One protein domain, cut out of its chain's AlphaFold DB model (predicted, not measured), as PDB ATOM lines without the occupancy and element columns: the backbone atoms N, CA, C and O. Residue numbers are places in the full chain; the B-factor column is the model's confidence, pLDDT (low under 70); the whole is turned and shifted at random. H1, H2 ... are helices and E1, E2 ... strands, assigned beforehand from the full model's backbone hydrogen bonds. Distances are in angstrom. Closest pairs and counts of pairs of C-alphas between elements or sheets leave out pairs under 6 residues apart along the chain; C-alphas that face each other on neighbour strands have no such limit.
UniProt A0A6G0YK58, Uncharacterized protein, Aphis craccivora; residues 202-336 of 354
ATOM      1  N   TYR A 202      -8.447   8.641 -49.483       56.34
ATOM      2  CA  TYR A 202      -8.308   8.596 -50.936       56.34
ATOM      3  C   TYR A 202      -8.613   7.213 -51.528       56.34
ATOM      4  O   TYR A 202      -9.310   7.116 -52.536       56.34
ATOM      5  N   TYR A 203      -8.126   6.136 -50.905       60.88
ATOM      6  CA  TYR A 203      -8.403   4.783 -51.383       60.88
ATOM      7  C   TYR A 203      -9.841   4.360 -51.145       60.88
ATOM      8  O   TYR A 203     -10.374   3.609 -51.960       60.88
ATOM      9  N   LEU A 204     -10.464   4.850 -50.070       65.88
ATOM     10  CA  LEU A 204     -11.888   4.648 -49.844       65.88
ATOM     11  C   LEU A 204     -12.683   5.247 -51.010       65.88
ATOM     12  O   LEU A 204     -13.362   4.497 -51.703       65.88
ATOM     13  N   CYS A 205     -12.473   6.534 -51.318       67.88
ATOM     14  CA  CYS A 205     -13.111   7.214 -52.453       67.88
ATOM     15  C   CYS A 205     -12.815   6.550 -53.802       67.88
ATOM     16  O   CYS A 205     -13.677   6.448 -54.670       67.88
ATOM     17  N   GLN A 206     -11.581   6.090 -54.020       63.75
ATOM     18  CA  GLN A 206     -11.259   5.361 -55.244       63.75
ATOM     19  C   GLN A 206     -11.994   4.024 -55.320       63.75
ATOM     20  O   GLN A 206     -12.444   3.636 -56.395       63.75
ATOM     21  N   SER A 207     -12.090   3.291 -54.210       72.25
ATOM     22  CA  SER A 207     -12.793   2.014 -54.184       72.25
ATOM     23  C   SER A 207     -14.289   2.195 -54.390       72.25
ATOM     24  O   SER A 207     -14.892   1.399 -55.108       72.25
ATOM     25  N   THR A 208     -14.886   3.230 -53.797       76.06
ATOM     26  CA  THR A 208     -16.298   3.553 -54.008       76.06
ATOM     27  C   THR A 208     -16.546   3.989 -55.441       76.06
ATOM     28  O   THR A 208     -17.434   3.435 -56.084       76.06
ATOM     29  N   TYR A 209     -15.704   4.860 -56.007       74.88
ATOM     30  CA  TYR A 209     -15.822   5.258 -57.408       74.88
ATOM     31  C   TYR A 209     -15.654   4.080 -58.375       74.88
ATOM     32  O   TYR A 209     -16.484   3.913 -59.265       74.88
ATOM     33  N   ARG A 210     -14.661   3.199 -58.172       70.94
ATOM     34  CA  ARG A 210     -14.529   1.961 -58.965       70.94
ATOM     35  C   ARG A 210     -15.790   1.112 -58.891       70.94
ATOM     36  O   ARG A 210     -16.241   0.610 -59.917       70.94
ATOM     37  N   LYS A 211     -16.406   1.007 -57.709       84.06
ATOM     38  CA  LYS A 211     -17.658   0.265 -57.589       84.06
ATOM     39  C   LYS A 211     -18.799   0.918 -58.364       84.06
ATOM     40  O   LYS A 211     -19.553   0.222 -59.034       84.06
ATOM     41  N   LEU A 212     -18.909   2.245 -58.319       75.81
ATOM     42  CA  LEU A 212     -19.879   2.978 -59.135       75.81
ATOM     43  C   LEU A 212     -19.645   2.740 -60.633       75.81
ATOM     44  O   LEU A 212     -20.613   2.611 -61.380       75.81
ATOM     45  N   GLN A 213     -18.387   2.634 -61.074       75.69
ATOM     46  CA  GLN A 213     -18.055   2.297 -62.460       75.69
ATOM     47  C   GLN A 213     -18.525   0.890 -62.838       75.69
ATOM     48  O   GLN A 213     -19.198   0.743 -63.856       75.69
ATOM     49  N   GLU A 214     -18.238  -0.115 -62.008       76.06
ATOM     50  CA  GLU A 214     -18.692  -1.500 -62.215       76.06
ATOM     51  C   GLU A 214     -20.220  -1.616 -62.299       76.06
ATOM     52  O   GLU A 214     -20.740  -2.398 -63.087       76.06
ATOM     53  N   LEU A 215     -20.939  -0.824 -61.501       85.50
ATOM     54  CA  LEU A 215     -22.404  -0.797 -61.480       85.50
ATOM     55  C   LEU A 215     -23.013   0.063 -62.605       85.50
ATOM     56  O   LEU A 215     -24.230   0.218 -62.668       85.50
ATOM     57  N   GLY A 216     -22.194   0.661 -63.479       87.62
ATOM     58  CA  GLY A 216     -22.668   1.531 -64.561       87.62
ATOM     59  C   GLY A 216     -23.210   2.891 -64.093       87.62
ATOM     60  O   GLY A 216     -23.905   3.571 -64.840       87.62
ATOM     61  N   LEU A 217     -22.887   3.319 -62.869       87.44
ATOM     62  CA  LEU A 217     -23.406   4.540 -62.230       87.44
ATOM     63  C   LEU A 217     -22.530   5.785 -62.471       87.44
ATOM     64  O   LEU A 217     -22.857   6.871 -61.989       87.44
ATOM     65  N   SER A 218     -21.436   5.656 -63.228       85.25
ATOM     66  CA  SER A 218     -20.463   6.736 -63.478       85.25
ATOM     67  C   SER A 218     -21.089   8.006 -64.048       85.25
ATOM     68  O   SER A 218     -20.745   9.108 -63.626       85.25
ATOM     69  N   GLU A 219     -21.981   7.863 -65.029       84.06
ATOM     70  CA  GLU A 219     -22.564   9.020 -65.711       84.06
ATOM     71  C   GLU A 219     -23.539   9.758 -64.800       84.06
ATOM     72  O   GLU A 219     -23.506  10.985 -64.697       84.06
ATOM     73  N   ARG A 220     -24.327   9.004 -64.032       88.94
ATOM     74  CA  ARG A 220     -25.213   9.570 -63.022       88.94
ATOM     75  C   ARG A 220     -24.433  10.298 -61.933       88.94
ATOM     76  O   ARG A 220     -24.799  11.405 -61.575       88.94
ATOM     77  N   TYR A 221     -23.320   9.744 -61.456       81.69
ATOM     78  CA  TYR A 221     -22.455  10.431 -60.487       81.69
ATOM     79  C   TYR A 221     -21.974  11.813 -60.978       81.69
ATOM     80  O   TYR A 221     -21.816  12.749 -60.190       81.69
ATOM     81  N   LYS A 222     -21.754  11.979 -62.287       75.56
ATOM     82  CA  LYS A 222     -21.336  13.262 -62.875       75.56
ATOM     83  C   LYS A 222     -22.496  14.242 -63.041       75.56
ATOM     84  O   LYS A 222     -22.311  15.437 -62.807       75.56
ATOM     85  N   THR A 223     -23.658  13.740 -63.444       83.06
ATOM     86  CA  THR A 223     -24.789  14.550 -63.925       83.06
ATOM     87  C   THR A 223     -25.858  14.823 -62.866       83.06
ATOM     88  O   THR A 223     -26.497  15.868 -62.914       83.06
ATOM     89  N   ASP A 224     -26.021  13.938 -61.883       86.38
ATOM     90  CA  ASP A 224     -27.023  14.024 -60.818       86.38
ATOM     91  C   ASP A 224     -26.360  14.490 -59.512       86.38
ATOM     92  O   ASP A 224     -25.627  13.753 -58.843       86.38
ATOM     93  N   GLU A 225     -26.598  15.752 -59.152       84.69
ATOM     94  CA  GLU A 225     -26.027  16.362 -57.951       84.69
ATOM     95  C   GLU A 225     -26.500  15.679 -56.661       84.69
ATOM     96  O   GLU A 225     -25.698  15.506 -55.741       84.69
ATOM     97  N   ALA A 226     -27.768  15.267 -56.584       81.62
ATOM     98  CA  ALA A 226     -28.325  14.626 -55.396       81.62
ATOM     99  C   ALA A 226     -27.706  13.238 -55.184       81.62
ATOM    100  O   ALA A 226     -27.281  12.902 -54.077       81.62
ATOM    101  N   PHE A 227     -27.559  12.462 -56.260       87.81
ATOM    102  CA  PHE A 227     -26.865  11.178 -56.215       87.81
ATOM    103  C   PHE A 227     -25.382  11.333 -55.853       87.81
ATOM    104  O   PHE A 227     -24.868  10.598 -55.009       87.81
ATOM    105  N   ARG A 228     -24.690  12.333 -56.413       84.75
ATOM    106  CA  ARG A 228     -23.296  12.632 -56.048       84.75
ATOM    107  C   ARG A 228     -23.152  13.012 -54.574       84.75
ATOM    108  O   ARG A 228     -22.213  12.552 -53.917       84.75
ATOM    109  N   LYS A 229     -24.072  13.824 -54.040       78.69
ATOM    110  CA  LYS A 229     -24.125  14.151 -52.605       78.69
ATOM    111  C   LYS A 229     -24.304  12.887 -51.771       78.69
ATOM    112  O   LYS A 229     -23.536  12.684 -50.839       78.69
ATOM    113  N   PHE A 230     -25.211  11.993 -52.158       84.50
ATOM    114  CA  PHE A 230     -25.394  10.713 -51.476       84.50
ATOM    115  C   PHE A 230     -24.117   9.855 -51.469       84.50
ATOM    116  O   PHE A 230     -23.692   9.398 -50.411       84.50
ATOM    117  N   CYS A 231     -23.438   9.691 -52.610       83.56
ATOM    118  CA  CYS A 231     -22.146   8.994 -52.666       83.56
ATOM    119  C   CYS A 231     -21.091   9.650 -51.759       83.56
ATOM    120  O   CYS A 231     -20.334   8.957 -51.085       83.56
ATOM    121  N   THR A 232     -21.087  10.984 -51.688       77.31
ATOM    122  CA  THR A 232     -20.202  11.735 -50.785       77.31
ATOM    123  C   THR A 232     -20.530  11.455 -49.318       77.31
ATOM    124  O   THR A 232     -19.614  11.323 -48.510       77.31
ATOM    125  N   MET A 233     -21.808  11.315 -48.951       77.69
ATOM    126  CA  MET A 233     -22.217  10.942 -47.589       77.69
ATOM    127  C   MET A 233     -21.748   9.528 -47.220       77.69
ATOM    128  O   MET A 233     -21.300   9.317 -46.096       77.69
ATOM    129  N   VAL A 234     -21.785   8.580 -48.166       85.00
ATOM    130  CA  VAL A 234     -21.239   7.222 -47.972       85.00
ATOM    131  C   VAL A 234     -19.740   7.273 -47.673       85.00
ATOM    132  O   VAL A 234     -19.296   6.705 -46.677       85.00
ATOM    133  N   ASP A 235     -18.967   8.001 -48.483       80.50
ATOM    134  CA  ASP A 235     -17.532   8.191 -48.239       80.50
ATOM    135  C   ASP A 235     -17.279   8.904 -46.898       80.50
ATOM    136  O   ASP A 235     -16.341   8.569 -46.173       80.50
ATOM    137  N   SER A 236     -18.144   9.853 -46.522       77.62
ATOM    138  CA  SER A 236     -17.981  10.682 -45.320       77.62
ATOM    139  C   SER A 236     -18.137   9.919 -44.002       77.62
ATOM    140  O   SER A 236     -17.713  10.421 -42.960       77.62
ATOM    141  N   LEU A 237     -18.636   8.676 -44.026       78.88
ATOM    142  CA  LEU A 237     -18.677   7.805 -42.844       78.88
ATOM    143  C   LEU A 237     -17.299   7.613 -42.188       78.88
ATOM    144  O   LEU A 237     -17.213   7.325 -40.999       78.88
ATOM    145  N   THR A 238     -16.208   7.793 -42.934       73.81
ATOM    146  CA  THR A 238     -14.831   7.683 -42.412       73.81
ATOM    147  C   THR A 238     -14.475   8.772 -41.398       73.81
ATOM    148  O   THR A 238     -13.546   8.601 -40.608       73.81
ATOM    149  N   PHE A 239     -15.213   9.883 -41.410       72.88
ATOM    150  CA  PHE A 239     -14.998  11.023 -40.526       72.88
ATOM    151  C   PHE A 239     -15.900  10.989 -39.295       72.88
ATOM    152  O   PHE A 239     -15.700  11.801 -38.395       72.88
ATOM    153  N   LEU A 240     -16.860  10.065 -39.223       72.19
ATOM    154  CA  LEU A 240     -17.644   9.860 -38.011       72.19
ATOM    155  C   LEU A 240     -16.773   9.233 -36.912       72.19
ATOM    156  O   LEU A 240     -15.880   8.433 -37.224       72.19
ATOM    157  N   PRO A 241     -17.035   9.534 -35.628       76.62
ATOM    158  CA  PRO A 241     -16.582   8.683 -34.535       76.62
ATOM    159  C   PRO A 241     -16.914   7.217 -34.834       76.62
ATOM    160  O   PRO A 241     -17.953   6.918 -35.422       76.62
ATOM    161  N   LEU A 242     -16.029   6.289 -34.457       76.69
ATOM    162  CA  LEU A 242     -16.196   4.866 -34.790       76.69
ATOM    163  C   LEU A 242     -17.540   4.297 -34.313       76.69
ATOM    164  O   LEU A 242     -18.119   3.456 -35.003       76.69
ATOM    165  N   ASP A 243     -18.028   4.783 -33.173       81.12
ATOM    166  CA  ASP A 243     -19.301   4.375 -32.580       81.12
ATOM    167  C   ASP A 243     -20.506   4.816 -33.432       81.12
ATOM    168  O   ASP A 243     -21.490   4.082 -33.535       81.12
ATOM    169  N   ASP A 244     -20.378   5.923 -34.168       77.75
ATOM    170  CA  ASP A 244     -21.447   6.506 -34.986       77.75
ATOM    171  C   ASP A 244     -21.492   5.943 -36.417       77.75
ATOM    172  O   ASP A 244     -22.504   6.066 -37.111       77.75
ATOM    173  N   VAL A 245     -20.429   5.272 -36.886       82.44
ATOM    174  CA  VAL A 245     -20.336   4.742 -38.266       82.44
ATOM    175  C   VAL A 245     -21.505   3.805 -38.598       82.44
ATOM    176  O   VAL A 245     -22.063   3.851 -39.699       82.44
ATOM    177  N   LYS A 246     -21.903   2.946 -37.650       87.56
ATOM    178  CA  LYS A 246     -23.020   2.008 -37.848       87.56
ATOM    179  C   LYS A 246     -24.361   2.729 -37.947       87.56
ATOM    180  O   LYS A 246     -25.199   2.324 -38.756       87.56
ATOM    181  N   ASN A 247     -24.546   3.790 -37.167       80.56
ATOM    182  CA  ASN A 247     -25.754   4.604 -37.202       80.56
ATOM    183  C   ASN A 247     -25.833   5.389 -38.518       80.56
ATOM    184  O   ASN A 247     -26.862   5.329 -39.194       80.56
ATOM    185  N   GLY A 248     -24.718   5.979 -38.966       82.06
ATOM    186  CA  GLY A 248     -24.596   6.606 -40.289       82.06
ATOM    187  C   GLY A 248     -25.007   5.665 -41.425       82.06
ATOM    188  O   GLY A 248     -25.830   6.005 -42.274       82.06
ATOM    189  N   MET A 249     -24.514   4.426 -41.397       91.06
ATOM    190  CA  MET A 249     -24.889   3.412 -42.386       91.06
ATOM    191  C   MET A 249     -26.372   3.013 -42.315       91.06
ATOM    192  O   MET A 249     -27.023   2.829 -43.345       91.06
ATOM    193  N   LYS A 250     -26.947   2.903 -41.110       87.38
ATOM    194  CA  LYS A 250     -28.382   2.629 -40.926       87.38
ATOM    195  C   LYS A 250     -29.246   3.718 -41.564       87.38
ATOM    196  O   LYS A 250     -30.269   3.387 -42.160       87.38
ATOM    197  N   TRP A 251     -28.837   4.984 -41.469       86.56
ATOM    198  CA  TRP A 251     -29.529   6.089 -42.129       86.56
ATOM    199  C   TRP A 251     -29.441   6.001 -43.655       86.56
ATOM    200  O   TRP A 251     -30.467   6.067 -44.336       86.56
ATOM    201  N   LEU A 252     -28.236   5.781 -44.193       87.50
ATOM    202  CA  LEU A 252     -28.006   5.684 -45.641       87.50
ATOM    203  C   LEU A 252     -28.853   4.580 -46.279       87.50
ATOM    204  O   LEU A 252     -29.400   4.771 -47.360       87.50
ATOM    205  N   LYS A 253     -29.037   3.454 -45.580       91.56
ATOM    206  CA  LYS A 253     -29.906   2.353 -46.022       91.56
ATOM    207  C   LYS A 253     -31.397   2.689 -46.079       91.56
ATOM    208  O   LYS A 253     -32.127   2.016 -46.798       91.56
ATOM    209  N   LYS A 254     -31.867   3.674 -45.311       88.06
ATOM    210  CA  LYS A 254     -33.267   4.129 -45.353       88.06
ATOM    211  C   LYS A 254     -33.514   5.142 -46.470       88.06
ATOM    212  O   LYS A 254     -34.633   5.236 -46.953       88.06
ATOM    213  N   ASN A 255     -32.474   5.869 -46.876       86.94
ATOM    214  CA  ASN A 255     -32.550   6.989 -47.814       86.94
ATOM    215  C   ASN A 255     -31.786   6.700 -49.112       86.94
ATOM    216  O   ASN A 255     -31.143   7.584 -49.676       86.94
ATOM    217  N   ILE A 256     -31.813   5.445 -49.568       92.12
ATOM    218  CA  ILE A 256     -31.104   5.024 -50.778       92.12
ATOM    219  C   ILE A 256     -31.764   5.696 -51.996       92.12
ATOM    220  O   ILE A 256     -32.962   5.506 -52.212       92.12
ATOM    221  N   PRO A 257     -31.017   6.450 -52.825       91.88
ATOM    222  CA  PRO A 257     -31.527   6.944 -54.095       91.88
ATOM    223  C   PRO A 257     -31.900   5.776 -55.007       91.88
ATOM    224  O   PRO A 257     -31.197   4.769 -55.039       91.88
ATOM    225  N   THR A 258     -32.948   5.931 -55.815       90.88
ATOM    226  CA  THR A 258     -33.421   4.899 -56.754       90.88
ATOM    227  C   THR A 258     -32.256   4.275 -57.523       90.88
ATOM    228  O   THR A 258     -31.495   5.035 -58.119       90.88
ATOM    229  N   ARG A 259     -32.123   2.942 -57.591       91.00
ATOM    230  CA  ARG A 259     -31.048   2.240 -58.339       91.00
ATOM    231  C   ARG A 259     -29.636   2.377 -57.740       91.00
ATOM    232  O   ARG A 259     -28.655   2.279 -58.476       91.00
ATOM    233  N   ALA A 260     -29.512   2.657 -56.442       92.56
ATOM    234  CA  ALA A 260     -28.233   2.715 -55.720       92.56
ATOM    235  C   ALA A 260     -28.084   1.611 -54.650       92.56
ATOM    236  O   ALA A 260     -27.142   1.632 -53.855       92.56
ATOM    237  N   GLU A 261     -29.003   0.647 -54.620       95.69
ATOM    238  CA  GLU A 261     -29.109  -0.400 -53.603       95.69
ATOM    239  C   GLU A 261     -27.849  -1.271 -53.576       95.69
ATOM    240  O   GLU A 261     -27.247  -1.451 -52.518       95.69
ATOM    241  N   ASP A 262     -27.383  -1.719 -54.744       93.44
ATOM    242  CA  ASP A 262     -26.186  -2.559 -54.871       93.44
ATOM    243  C   ASP A 262     -24.908  -1.848 -54.412       93.44
ATOM    244  O   ASP A 262     -24.001  -2.474 -53.858       93.44
ATOM    245  N   PHE A 263     -24.837  -0.526 -54.596       95.25
ATOM    246  CA  PHE A 263     -23.716   0.277 -54.113       95.25
ATOM    247  C   PHE A 263     -23.688   0.319 -52.580       95.25
ATOM    248  O   PHE A 263     -22.636   0.097 -51.974       95.25
ATOM    249  N   ILE A 264     -24.845   0.529 -51.946       96.06
ATOM    250  CA  ILE A 264     -24.962   0.533 -50.483       96.06
ATOM    251  C   ILE A 264     -24.751  -0.857 -49.890       96.06
ATOM    252  O   ILE A 264     -24.044  -0.985 -48.891       96.06
ATOM    253  N   ILE A 265     -25.292  -1.906 -50.514       92.94
ATOM    254  CA  ILE A 265     -25.055  -3.295 -50.105       92.94
ATOM    255  C   ILE A 265     -23.560  -3.613 -50.174       92.94
ATOM    256  O   ILE A 265     -23.007  -4.158 -49.216       92.94
ATOM    257  N   TYR A 266     -22.881  -3.237 -51.262       93.25
ATOM    258  CA  TYR A 266     -21.434  -3.397 -51.380       93.25
ATOM    259  C   TYR A 266     -20.693  -2.689 -50.244       93.25
ATOM    260  O   TYR A 266     -19.868  -3.316 -49.576       93.25
ATOM    261  N   PHE A 267     -20.976  -1.404 -50.010       92.19
ATOM    262  CA  PHE A 267     -20.230  -0.638 -49.018       92.19
ATOM    263  C   PHE A 267     -20.466  -1.182 -47.606       92.19
ATOM    264  O   PHE A 267     -19.521  -1.395 -46.849       92.19
ATOM    265  N   ASP A 268     -21.716  -1.481 -47.261       93.88
ATOM    266  CA  ASP A 268     -22.071  -2.010 -45.950       93.88
ATOM    267  C   ASP A 268     -21.424  -3.372 -45.669       93.88
ATOM    268  O   ASP A 268     -20.832  -3.581 -44.606       93.88
ATOM    269  N   THR A 269     -21.483  -4.289 -46.635       87.50
ATOM    270  CA  THR A 269     -20.902  -5.631 -46.490       87.50
ATOM    271  C   THR A 269     -19.377  -5.610 -46.488       87.50
ATOM    272  O   THR A 269     -18.751  -6.394 -45.776       87.50
ATOM    273  N   THR A 270     -18.762  -4.700 -47.240       81.31
ATOM    274  CA  THR A 270     -17.304  -4.648 -47.402       81.31
ATOM    275  C   THR A 270     -16.623  -3.860 -46.280       81.31
ATOM    276  O   THR A 270     -15.562  -4.277 -45.814       81.31
ATOM    277  N   TYR A 271     -17.237  -2.761 -45.822       86.19
ATOM    278  CA  TYR A 271     -16.592  -1.762 -44.963       86.19
ATOM    279  C   TYR A 271     -17.225  -1.584 -43.575       86.19
ATOM    280  O   TYR A 271     -16.522  -1.171 -42.651       86.19
ATOM    281  N   VAL A 272     -18.520  -1.878 -43.388       90.81
ATOM    282  CA  VAL A 272     -19.238  -1.510 -42.149       90.81
ATOM    283  C   VAL A 272     -19.710  -2.719 -41.347       90.81
ATOM    284  O   VAL A 272     -19.170  -3.004 -40.276       90.81
ATOM    285  N   ASN A 273     -20.736  -3.424 -41.824       89.75
ATOM    286  CA  ASN A 273     -21.408  -4.470 -41.061       89.75
ATOM    287  C   ASN A 273     -20.947  -5.885 -41.404       89.75
ATOM    288  O   ASN A 273     -21.102  -6.762 -40.550       89.75
ATOM    289  N   GLY A 274     -20.362  -6.116 -42.579       87.12
ATOM    290  CA  GLY A 274     -20.077  -7.474 -43.037       87.12
ATOM    291  C   GLY A 274     -21.308  -8.160 -43.634       87.12
ATOM    292  O   GLY A 274     -22.339  -7.527 -43.863       87.12
ATOM    293  N   SER A 275     -21.213  -9.459 -43.897       87.19
ATOM    294  CA  SER A 275     -22.295 -10.250 -44.498       87.19
ATOM    295  C   SER A 275     -22.777 -11.363 -43.566       87.19
ATOM    296  O   SER A 275     -22.193 -11.629 -42.515       87.19
ATOM    297  N   PHE A 276     -23.873 -12.026 -43.932       81.94
ATOM    298  CA  PHE A 276     -24.346 -13.228 -43.250       81.94
ATOM    299  C   PHE A 276     -24.268 -14.416 -44.201       81.94
ATOM    300  O   PHE A 276     -24.684 -14.326 -45.354       81.94
ATOM    301  N   LYS A 277     -23.760 -15.544 -43.708       81.38
ATOM    302  CA  LYS A 277     -23.745 -16.816 -44.431       81.38
ATOM    303  C   LYS A 277     -24.731 -17.775 -43.784       81.38
ATOM    304  O   LYS A 277     -24.662 -18.009 -42.577       81.38
ATOM    305  N   ARG A 278     -25.632 -18.339 -44.590       77.94
ATOM    306  CA  ARG A 278     -26.537 -19.408 -44.156       77.94
ATOM    307  C   ARG A 278     -25.726 -20.655 -43.805       77.94
ATOM    308  O   ARG A 278     -24.843 -21.065 -44.557       77.94
ATOM    309  N   ILE A 279     -26.023 -21.227 -42.648       73.44
ATOM    310  CA  ILE A 279     -25.468 -22.473 -42.133       73.44
ATOM    311  C   ILE A 279     -26.639 -23.398 -41.801       73.44
ATOM    312  O   ILE A 279     -27.574 -23.007 -41.103       73.44
ATOM    313  N   GLY A 280     -26.562 -24.629 -42.300       66.25
ATOM    314  CA  GLY A 280     -27.595 -25.649 -42.142       66.25
ATOM    315  C   GLY A 280     -28.236 -26.021 -43.477       66.25
ATOM    316  O   GLY A 280     -28.466 -25.166 -44.329       66.25
ATOM    317  N   THR A 281     -28.492 -27.315 -43.647       60.19
ATOM    318  CA  THR A 281     -29.048 -27.927 -44.863       60.19
ATOM    319  C   THR A 281     -30.573 -28.043 -44.842       60.19
ATOM    320  O   THR A 281     -31.165 -28.256 -45.891       60.19
ATOM    321  N   ASN A 282     -31.213 -27.872 -43.680       62.66
ATOM    322  CA  ASN A 282     -32.663 -28.013 -43.526       62.66
ATOM    323  C   ASN A 282     -33.354 -26.644 -43.468       62.66
ATOM    324  O   ASN A 282     -32.916 -25.749 -42.740       62.66
ATOM    325  N   ASP A 283     -34.466 -26.497 -44.191       64.62
ATOM    326  CA  ASP A 283     -35.266 -25.263 -44.236       64.62
ATOM    327  C   ASP A 283     -35.933 -24.905 -42.900       64.62
ATOM    328  O   ASP A 283     -36.244 -23.743 -42.655       64.62
ATOM    329  N   SER A 284     -36.072 -25.869 -41.990       67.50
ATOM    330  CA  SER A 284     -36.681 -25.677 -40.670       67.50
ATOM    331  C   SER A 284     -35.732 -25.135 -39.593       67.50
ATOM    332  O   SER A 284     -36.200 -24.755 -38.526       67.50
ATOM    333  N   ASN A 285     -34.415 -25.072 -39.839       64.31
ATOM    334  CA  ASN A 285     -33.416 -24.594 -38.869       64.31
ATOM    335  C   ASN A 285     -32.335 -23.734 -39.549       64.31
ATOM    336  O   ASN A 285     -31.145 -24.061 -39.547       64.31
ATOM    337  N   ILE A 286     -32.755 -22.612 -40.142       70.38
ATOM    338  CA  ILE A 286     -31.850 -21.630 -40.749       70.38
ATOM    339  C   ILE A 286     -31.012 -20.974 -39.645       70.38
ATOM    340  O   ILE A 286     -31.510 -20.156 -38.875       70.38
ATOM    341  N   ARG A 287     -29.717 -21.300 -39.579       75.19
ATOM    342  CA  ARG A 287     -28.754 -20.583 -38.733       75.19
ATOM    343  C   ARG A 287     -27.950 -19.625 -39.603       75.19
ATOM    344  O   ARG A 287     -27.481 -19.995 -40.676       75.19
ATOM    345  N   LEU A 288     -27.772 -18.385 -39.162       80.12
ATOM    346  CA  LEU A 288     -26.967 -17.389 -39.871       80.12
ATOM    347  C   LEU A 288     -25.653 -17.172 -39.123       80.12
ATOM    348  O   LEU A 288     -25.653 -16.867 -37.932       80.12
ATOM    349  N   ARG A 289     -24.524 -17.295 -39.823       83.12
ATOM    350  CA  ARG A 289     -23.212 -16.900 -39.302       83.12
ATOM    351  C   ARG A 289     -22.847 -15.528 -39.829       83.12
ATOM    352  O   ARG A 289     -22.845 -15.304 -41.036       83.12
ATOM    353  N   ARG A 290     -22.480 -14.635 -38.915       81.69
ATOM    354  CA  ARG A 290     -21.934 -13.322 -39.251       81.69
ATOM    355  C   ARG A 290     -20.520 -13.480 -39.810       81.69
ATOM    356  O   ARG A 290     -19.676 -14.126 -39.189       81.69
ATOM    357  N   ILE A 291     -20.276 -12.891 -40.971       82.62
ATOM    358  CA  ILE A 291     -18.957 -12.710 -41.570       82.62
ATOM    359  C   ILE A 291     -18.587 -11.240 -41.351       82.62
ATOM    360  O   ILE A 291     -19.370 -10.369 -41.732       82.62
ATOM    361  N   PRO A 292     -17.452 -10.933 -40.700       78.00
ATOM    362  CA  PRO A 292     -17.029  -9.551 -40.499       78.00
ATOM    363  C   PRO A 292     -16.740  -8.854 -41.843       78.00
ATOM    364  O   PRO A 292     -16.455  -9.534 -42.831       78.00
ATOM    365  N   PRO A 293     -16.802  -7.512 -41.898       82.75
ATOM    366  CA  PRO A 293     -16.416  -6.763 -43.094       82.75
ATOM    367  C   PRO A 293     -14.956  -7.040 -43.469       82.75
ATOM    368  O   PRO A 293     -14.103  -7.208 -42.593       82.75
ATOM    369  N   VAL A 294     -14.672  -7.048 -44.773       74.31
ATOM    370  CA  VAL A 294     -13.318  -7.252 -45.323       74.31
ATOM    371  C   VAL A 294     -12.366  -6.161 -44.828       74.31
ATOM    372  O   VAL A 294     -11.216  -6.435 -44.488       74.31
ATOM    373  N   PHE A 295     -12.873  -4.932 -44.728       75.00
ATOM    374  CA  PHE A 295     -12.152  -3.773 -44.220       75.00
ATOM    375  C   PHE A 295     -12.928  -3.179 -43.034       75.00
ATOM    376  O   PHE A 295     -13.784  -2.322 -43.237       75.00
ATOM    377  N   PRO A 296     -12.679  -3.620 -41.786       78.81
ATOM    378  CA  PRO A 296     -13.395  -3.111 -40.615       78.81
ATOM    379  C   PRO A 296     -13.256  -1.589 -40.435       78.81
ATOM    380  O   PRO A 296     -12.184  -1.066 -40.748       78.81
ATOM    381  N   PRO A 297     -14.253  -0.884 -39.857       82.81
ATOM    382  CA  PRO A 297     -14.238   0.575 -39.684       82.81
ATOM    383  C   PRO A 297     -12.952   1.151 -39.094       82.81
ATOM    384  O   PRO A 297     -12.411   2.115 -39.625       82.81
ATOM    385  N   CYS A 298     -12.385   0.513 -38.067       72.50
ATOM    386  CA  CYS A 298     -11.118   0.933 -37.456       72.50
ATOM    387  C   CYS A 298      -9.921   0.957 -38.424       72.50
ATOM    388  O   CYS A 298      -8.901   1.568 -38.121       72.50
ATOM    389  N   THR A 299     -10.041   0.302 -39.580       63.00
ATOM    390  CA  THR A 299      -8.994   0.221 -40.597       63.00
ATOM    391  C   THR A 299      -9.016   1.426 -41.521       63.00
ATOM    392  O   THR A 299      -7.955   1.918 -41.865       63.00
ATOM    393  N   TRP A 300     -10.186   1.910 -41.937       71.25
ATOM    394  CA  TRP A 300     -10.325   2.963 -42.956       71.25
ATOM    395  C   TRP A 300     -10.873   4.286 -42.410       71.25
ATOM    396  O   TRP A 300     -10.939   5.264 -43.154       71.25
ATOM    397  N   ASN A 301     -11.275   4.329 -41.138       77.88
ATOM    398  CA  ASN A 301     -11.722   5.538 -40.458       77.88
ATOM    399  C   ASN A 301     -10.551   6.507 -40.226       77.88
ATOM    400  O   ASN A 301      -9.464   6.113 -39.793       77.88
ATOM    401  N   VAL A 302     -10.787   7.789 -40.496       65.44
ATOM    402  CA  VAL A 302      -9.785   8.855 -40.373       65.44
ATOM    403  C   VAL A 302     -10.187   9.942 -39.375       65.44
ATOM    404  O   VAL A 302      -9.498  10.961 -39.300       65.44
ATOM    405  N   HIS A 303     -11.246   9.737 -38.582       64.69
ATOM    406  CA  HIS A 303     -11.775  10.717 -37.625       64.69
ATOM    407  C   HIS A 303     -10.680  11.274 -36.705       64.69
ATOM    408  O   HIS A 303     -10.386  12.468 -36.733       64.69
ATOM    409  N   GLN A 304      -9.978  10.404 -35.971       57.53
ATOM    410  CA  GLN A 304      -8.921  10.840 -35.049       57.53
ATOM    411  C   GLN A 304      -7.734  11.502 -35.766       57.53
ATOM    412  O   GLN A 304      -7.187  12.481 -35.269       57.53
ATOM    413  N   THR A 305      -7.353  11.005 -36.947       56.56
ATOM    414  CA  THR A 305      -6.250  11.571 -37.747       56.56
ATOM    415  C   THR A 305      -6.585  12.975 -38.270       56.56
ATOM    416  O   THR A 305      -5.703  13.817 -38.412       56.56
ATOM    417  N   THR A 306      -7.863  13.245 -38.549       53.44
ATOM    418  CA  THR A 306      -8.357  14.543 -39.046       53.44
ATOM    419  C   THR A 306      -8.377  15.614 -37.949       53.44
ATOM    420  O   THR A 306      -8.289  16.812 -38.232       53.44
ATOM    421  N   LEU A 307      -8.459  15.203 -36.684       53.91
ATOM    422  CA  LEU A 307      -8.392  16.110 -35.538       53.91
ATOM    423  C   LEU A 307      -6.959  16.560 -35.208       53.91
ATOM    424  O   LEU A 307      -6.802  17.550 -34.505       53.91
ATOM    425  N   SER A 308      -5.932  15.874 -35.721       46.72
ATOM    426  CA  SER A 308      -4.544  16.012 -35.262       46.72
ATOM    427  C   SER A 308      -3.548  16.607 -36.275       46.72
ATOM    428  O   SER A 308      -2.350  16.506 -36.027       46.72
ATOM    429  N   ASN A 309      -3.975  17.135 -37.433       48.97
ATOM    430  CA  ASN A 309      -3.064  17.494 -38.541       48.97
ATOM    431  C   ASN A 309      -3.248  18.943 -39.055       48.97
ATOM    432  O   ASN A 309      -4.353  19.309 -39.458       48.97
ATOM    433  N   ASP A 310      -2.151  19.715 -39.125       42.44
ATOM    434  CA  ASP A 310      -2.111  21.183 -39.337       42.44
ATOM    435  C   ASP A 310      -1.660  21.630 -40.754       42.44
ATOM    436  O   ASP A 310      -0.921  22.601 -40.910       42.44
ATOM    437  N   ASP A 311      -2.063  20.938 -41.824       44.88
ATOM    438  CA  ASP A 311      -1.743  21.356 -43.206       44.88
ATOM    439  C   ASP A 311      -2.956  22.004 -43.904       44.88
ATOM    440  O   ASP A 311      -4.083  21.524 -43.800       44.88
ATOM    441  N   ILE A 312      -2.745  23.084 -44.662       37.41
ATOM    442  CA  ILE A 312      -3.793  23.894 -45.309       37.41
ATOM    443  C   ILE A 312      -4.625  23.100 -46.331       37.41
ATOM    444  O   ILE A 312      -5.838  23.287 -46.437       37.41
ATOM    445  N   TRP A 313      -4.017  22.143 -47.040       45.16
ATOM    446  CA  TRP A 313      -4.746  21.248 -47.953       45.16
ATOM    447  C   TRP A 313      -5.566  20.205 -47.210       45.16
ATOM    448  O   TRP A 313      -6.614  19.767 -47.699       45.16
ATOM    449  N   HIS A 314      -5.100  19.821 -46.024       48.41
ATOM    450  CA  HIS A 314      -5.861  19.002 -45.095       48.41
ATOM    451  C   HIS A 314      -7.005  19.808 -44.477       48.41
ATOM    452  O   HIS A 314      -8.094  19.261 -44.352       48.41
ATOM    453  N   LEU A 315      -6.826  21.107 -44.212       42.72
ATOM    454  CA  LEU A 315      -7.879  22.003 -43.734       42.72
ATOM    455  C   LEU A 315      -8.982  22.214 -44.779       42.72
ATOM    456  O   LEU A 315     -10.154  22.097 -44.448       42.72
ATOM    457  N   ILE A 316      -8.645  22.454 -46.049       46.44
ATOM    458  CA  ILE A 316      -9.653  22.601 -47.117       46.44
ATOM    459  C   ILE A 316     -10.433  21.296 -47.321       46.44
ATOM    460  O   ILE A 316     -11.655  21.322 -47.478       46.44
ATOM    461  N   ARG A 317      -9.749  20.141 -47.287       51.81
ATOM    462  CA  ARG A 317     -10.422  18.834 -47.283       51.81
ATOM    463  C   ARG A 317     -11.318  18.693 -46.057       51.81
ATOM    464  O   ARG A 317     -12.489  18.379 -46.220       51.81
ATOM    465  N   LYS A 318     -10.804  19.001 -44.866       50.62
ATOM    466  CA  LYS A 318     -11.559  18.988 -43.613       50.62
ATOM    467  C   LYS A 318     -12.812  19.848 -43.715       50.62
ATOM    468  O   LYS A 318     -13.867  19.340 -43.410       50.62
ATOM    469  N   ILE A 319     -12.748  21.073 -44.233       51.28
ATOM    470  CA  ILE A 319     -13.927  21.942 -44.397       51.28
ATOM    471  C   ILE A 319     -14.961  21.304 -45.334       51.28
ATOM    472  O   ILE A 319     -16.134  21.222 -44.982       51.28
ATOM    473  N   LYS A 320     -14.543  20.804 -46.505       51.59
ATOM    474  CA  LYS A 320     -15.463  20.136 -47.443       51.59
ATOM    475  C   LYS A 320     -16.119  18.897 -46.824       51.59
ATOM    476  O   LYS A 320     -17.292  18.639 -47.087       51.59
ATOM    477  N   TYR A 321     -15.383  18.155 -45.999       55.91
ATOM    478  CA  TYR A 321     -15.900  16.968 -45.322       55.91
ATOM    479  C   TYR A 321     -16.689  17.275 -44.061       55.91
ATOM    480  O   TYR A 321     -17.645  16.566 -43.822       55.91
ATOM    481  N   GLU A 322     -16.368  18.314 -43.296       53.16
ATOM    482  CA  GLU A 322     -17.195  18.792 -42.182       53.16
ATOM    483  C   GLU A 322     -18.561  19.220 -42.714       53.16
ATOM    484  O   GLU A 322     -19.573  18.811 -42.170       53.16
ATOM    485  N   VAL A 323     -18.615  19.903 -43.863       55.50
ATOM    486  CA  VAL A 323     -19.887  20.218 -44.533       55.50
ATOM    487  C   VAL A 323     -20.646  18.943 -44.932       55.50
ATOM    488  O   VAL A 323     -21.843  18.831 -44.678       55.50
ATOM    489  N   ALA A 324     -19.974  17.954 -45.531       53.78
ATOM    490  CA  ALA A 324     -20.601  16.671 -45.878       53.78
ATOM    491  C   ALA A 324     -21.035  15.857 -44.643       53.78
ATOM    492  O   ALA A 324     -22.070  15.192 -44.656       53.78
ATOM    493  N   LEU A 325     -20.247  15.926 -43.574       56.19
ATOM    494  CA  LEU A 325     -20.490  15.297 -42.288       56.19
ATOM    495  C   LEU A 325     -21.662  15.964 -41.579       56.19
ATOM    496  O   LEU A 325     -22.464  15.260 -40.990       56.19
ATOM    497  N   ASP A 326     -21.803  17.281 -41.661       55.25
ATOM    498  CA  ASP A 326     -22.942  18.004 -41.111       55.25
ATOM    499  C   ASP A 326     -24.230  17.598 -41.829       55.25
ATOM    500  O   ASP A 326     -25.224  17.324 -41.164       55.25
ATOM    501  N   TYR A 327     -24.202  17.394 -43.152       57.81
ATOM    502  CA  TYR A 327     -25.325  16.756 -43.851       57.81
ATOM    503  C   TYR A 327     -25.602  15.331 -43.346       57.81
ATOM    504  O   TYR A 327     -26.762  14.952 -43.206       57.81
ATOM    505  N   ALA A 328     -24.565  14.547 -43.036       54.88
ATOM    506  CA  ALA A 328     -24.722  13.210 -42.458       54.88
ATOM    507  C   ALA A 328     -25.222  13.231 -40.998       54.88
ATOM    508  O   ALA A 328     -25.972  12.341 -40.607       54.88
ATOM    509  N   LYS A 329     -24.852  14.236 -40.196       56.78
ATOM    510  CA  LYS A 329     -25.338  14.444 -38.823       56.78
ATOM    511  C   LYS A 329     -26.794  14.890 -38.814       56.78
ATOM    512  O   LYS A 329     -27.569  14.339 -38.052       56.78
ATOM    513  N   LEU A 330     -27.175  15.821 -39.690       62.22
ATOM    514  CA  LEU A 330     -28.573  16.232 -39.876       62.22
ATOM    515  C   LEU A 330     -29.448  15.033 -40.252       62.22
ATOM    516  O   LEU A 330     -30.506  14.812 -39.678       62.22
ATOM    517  N   ALA A 331     -28.938  14.201 -41.156       57.62
ATOM    518  CA  ALA A 331     -29.509  12.903 -41.459       57.62
ATOM    519  C   ALA A 331     -29.660  12.020 -40.199       57.62
ATOM    520  O   ALA A 331     -30.728  11.468 -39.945       57.62
ATOM    521  N   LEU A 332     -28.611  11.877 -39.389       51.25
ATOM    522  CA  LEU A 332     -28.659  11.075 -38.161       51.25
ATOM    523  C   LEU A 332     -29.661  11.606 -37.122       51.25
ATOM    524  O   LEU A 332     -30.362  10.794 -36.515       51.25
ATOM    525  N   ASP A 333     -29.785  12.926 -36.978       60.31
ATOM    526  CA  ASP A 333     -30.778  13.588 -36.121       60.31
ATOM    527  C   ASP A 333     -32.215  13.223 -36.534       60.31
ATOM    528  O   ASP A 333     -33.034  12.891 -35.674       60.31
ATOM    529  N   ASP A 334     -32.508  13.152 -37.840       56.47
ATOM    530  CA  ASP A 334     -33.822  12.728 -38.361       56.47
ATOM    531  C   ASP A 334     -34.201  11.284 -37.963       56.47
ATOM    532  O   ASP A 334     -35.369  10.892 -38.030       56.47
ATOM    533  N   VAL A 335     -33.235  10.455 -37.542       57.59
ATOM    534  CA  VAL A 335     -33.472   9.077 -37.069       57.59
ATOM    535  C   VAL A 335     -33.740   8.997 -35.557       57.59
ATOM    536  O   VAL A 335     -34.103   7.921 -35.072       57.59
ATOM    537  N   GLY A 336     -33.687  10.123 -34.836       49.53
ATOM    538  CA  GLY A 336     -34.197  10.253 -33.468       49.53
ATOM    539  C   GLY A 336     -33.234   9.847 -32.349       49.53
ATOM    540  O   GLY A 336     -33.697   9.461 -31.276       49.53
TER     541      GLY A 336
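AT A GLANCE: This is residues 202 to 336 of the 354 residues of an uncharacterized protein of Aphis craccivora (UniProt A0A6G0YK58). A long two-stranded arm, the hairpin E1 and E2, runs out from a body of four up-and-down helices, H1, H3, H4 and H5; across H3 and H4, on the far side of the body from the arm, lies the long helix H8. The bundle is loose at H1. The printed part has 135 residues, mostly helix, in the order H1 H2 H3 H4 H5 E1 E2 H6 H7 H8, and its one sheet, E1 - E2, is antiparallel. It is compact, with a radius of gyration of the C-alphas of 16.4 A, yet elongated in outline, spanning 59 by 34 by 31 A.

IN THESE COORDINATES: Strand E1, residues 275 to 279, is 12.8 A long and begins at C-alpha 275 (-22.295, -10.250, -44.498); E2, residues 287 to 291, is 12.9 A. Before them come H1, residues 202 to 214, 18.4 A, from C-alpha 202 (-8.308, 8.596, -50.936); H2, residues 218 to 223; H3, residues 225 to 239, 21.3 A; H4, residues 245 to 254, 14.8 A; and H5, residues 261 to 272, 15.2 A. After them come H6, residues 297 to 300, H7, residues 303 to 307, and H8, residues 312 to 334, 32.8 A, ending at C-alpha 334 (-33.822, 12.728, -38.361).

HOW THE PARTS SIT: In the hairpin E1 and E2, N 277 and O 289 are 2.8 A apart and N 279 and O 287 2.7 A, within hydrogen-bond range. H5 and H4 form a helical hairpin and touch, closest at the C-alphas of Val 272 and Lys 246, 6.7 A. H4 and H3 form another, with C-alphas 245 and 237 closest at 5.8 A. H1 only just touches H5, with 3 pairs of C-alphas within 8 A, closest Leu 212 and Phe 263 at 6.9 A. H3 is the hub, touching five helices; it touches H2 only at the corner, C-alphas 228 and 221 being closest at 5.0 A. H8 touches H3 with residues 321 to 328 alone, about perpendicular at 78 degrees; the C-alphas of Leu 325 and Ser 236 are closest, 6.1 A. H7 only just touches H3, with 3 pairs of C-alphas within 8 A, closest His 303 and Phe 239 at 4.3 A. H6 touches no helix but is near H3 and H5. Every O i to N i+4 pair is within hydrogen-bond range in H1, H2, H5, H7 and H8; H3 has 9 of 11, H4 has 5 of 6, and H6 is too short for one.

THE WHOLE: The C-alphas farthest apart, of Ser 284 and Ile 312, are 59.7 A apart. The printed part has no cut and no long link. Residues 308 to 313 stand free, and H8 has a kink of 27 degrees near residue 323. Mean pLDDT of the printed part is 73.5; residues 302 to 336 are among those under 70.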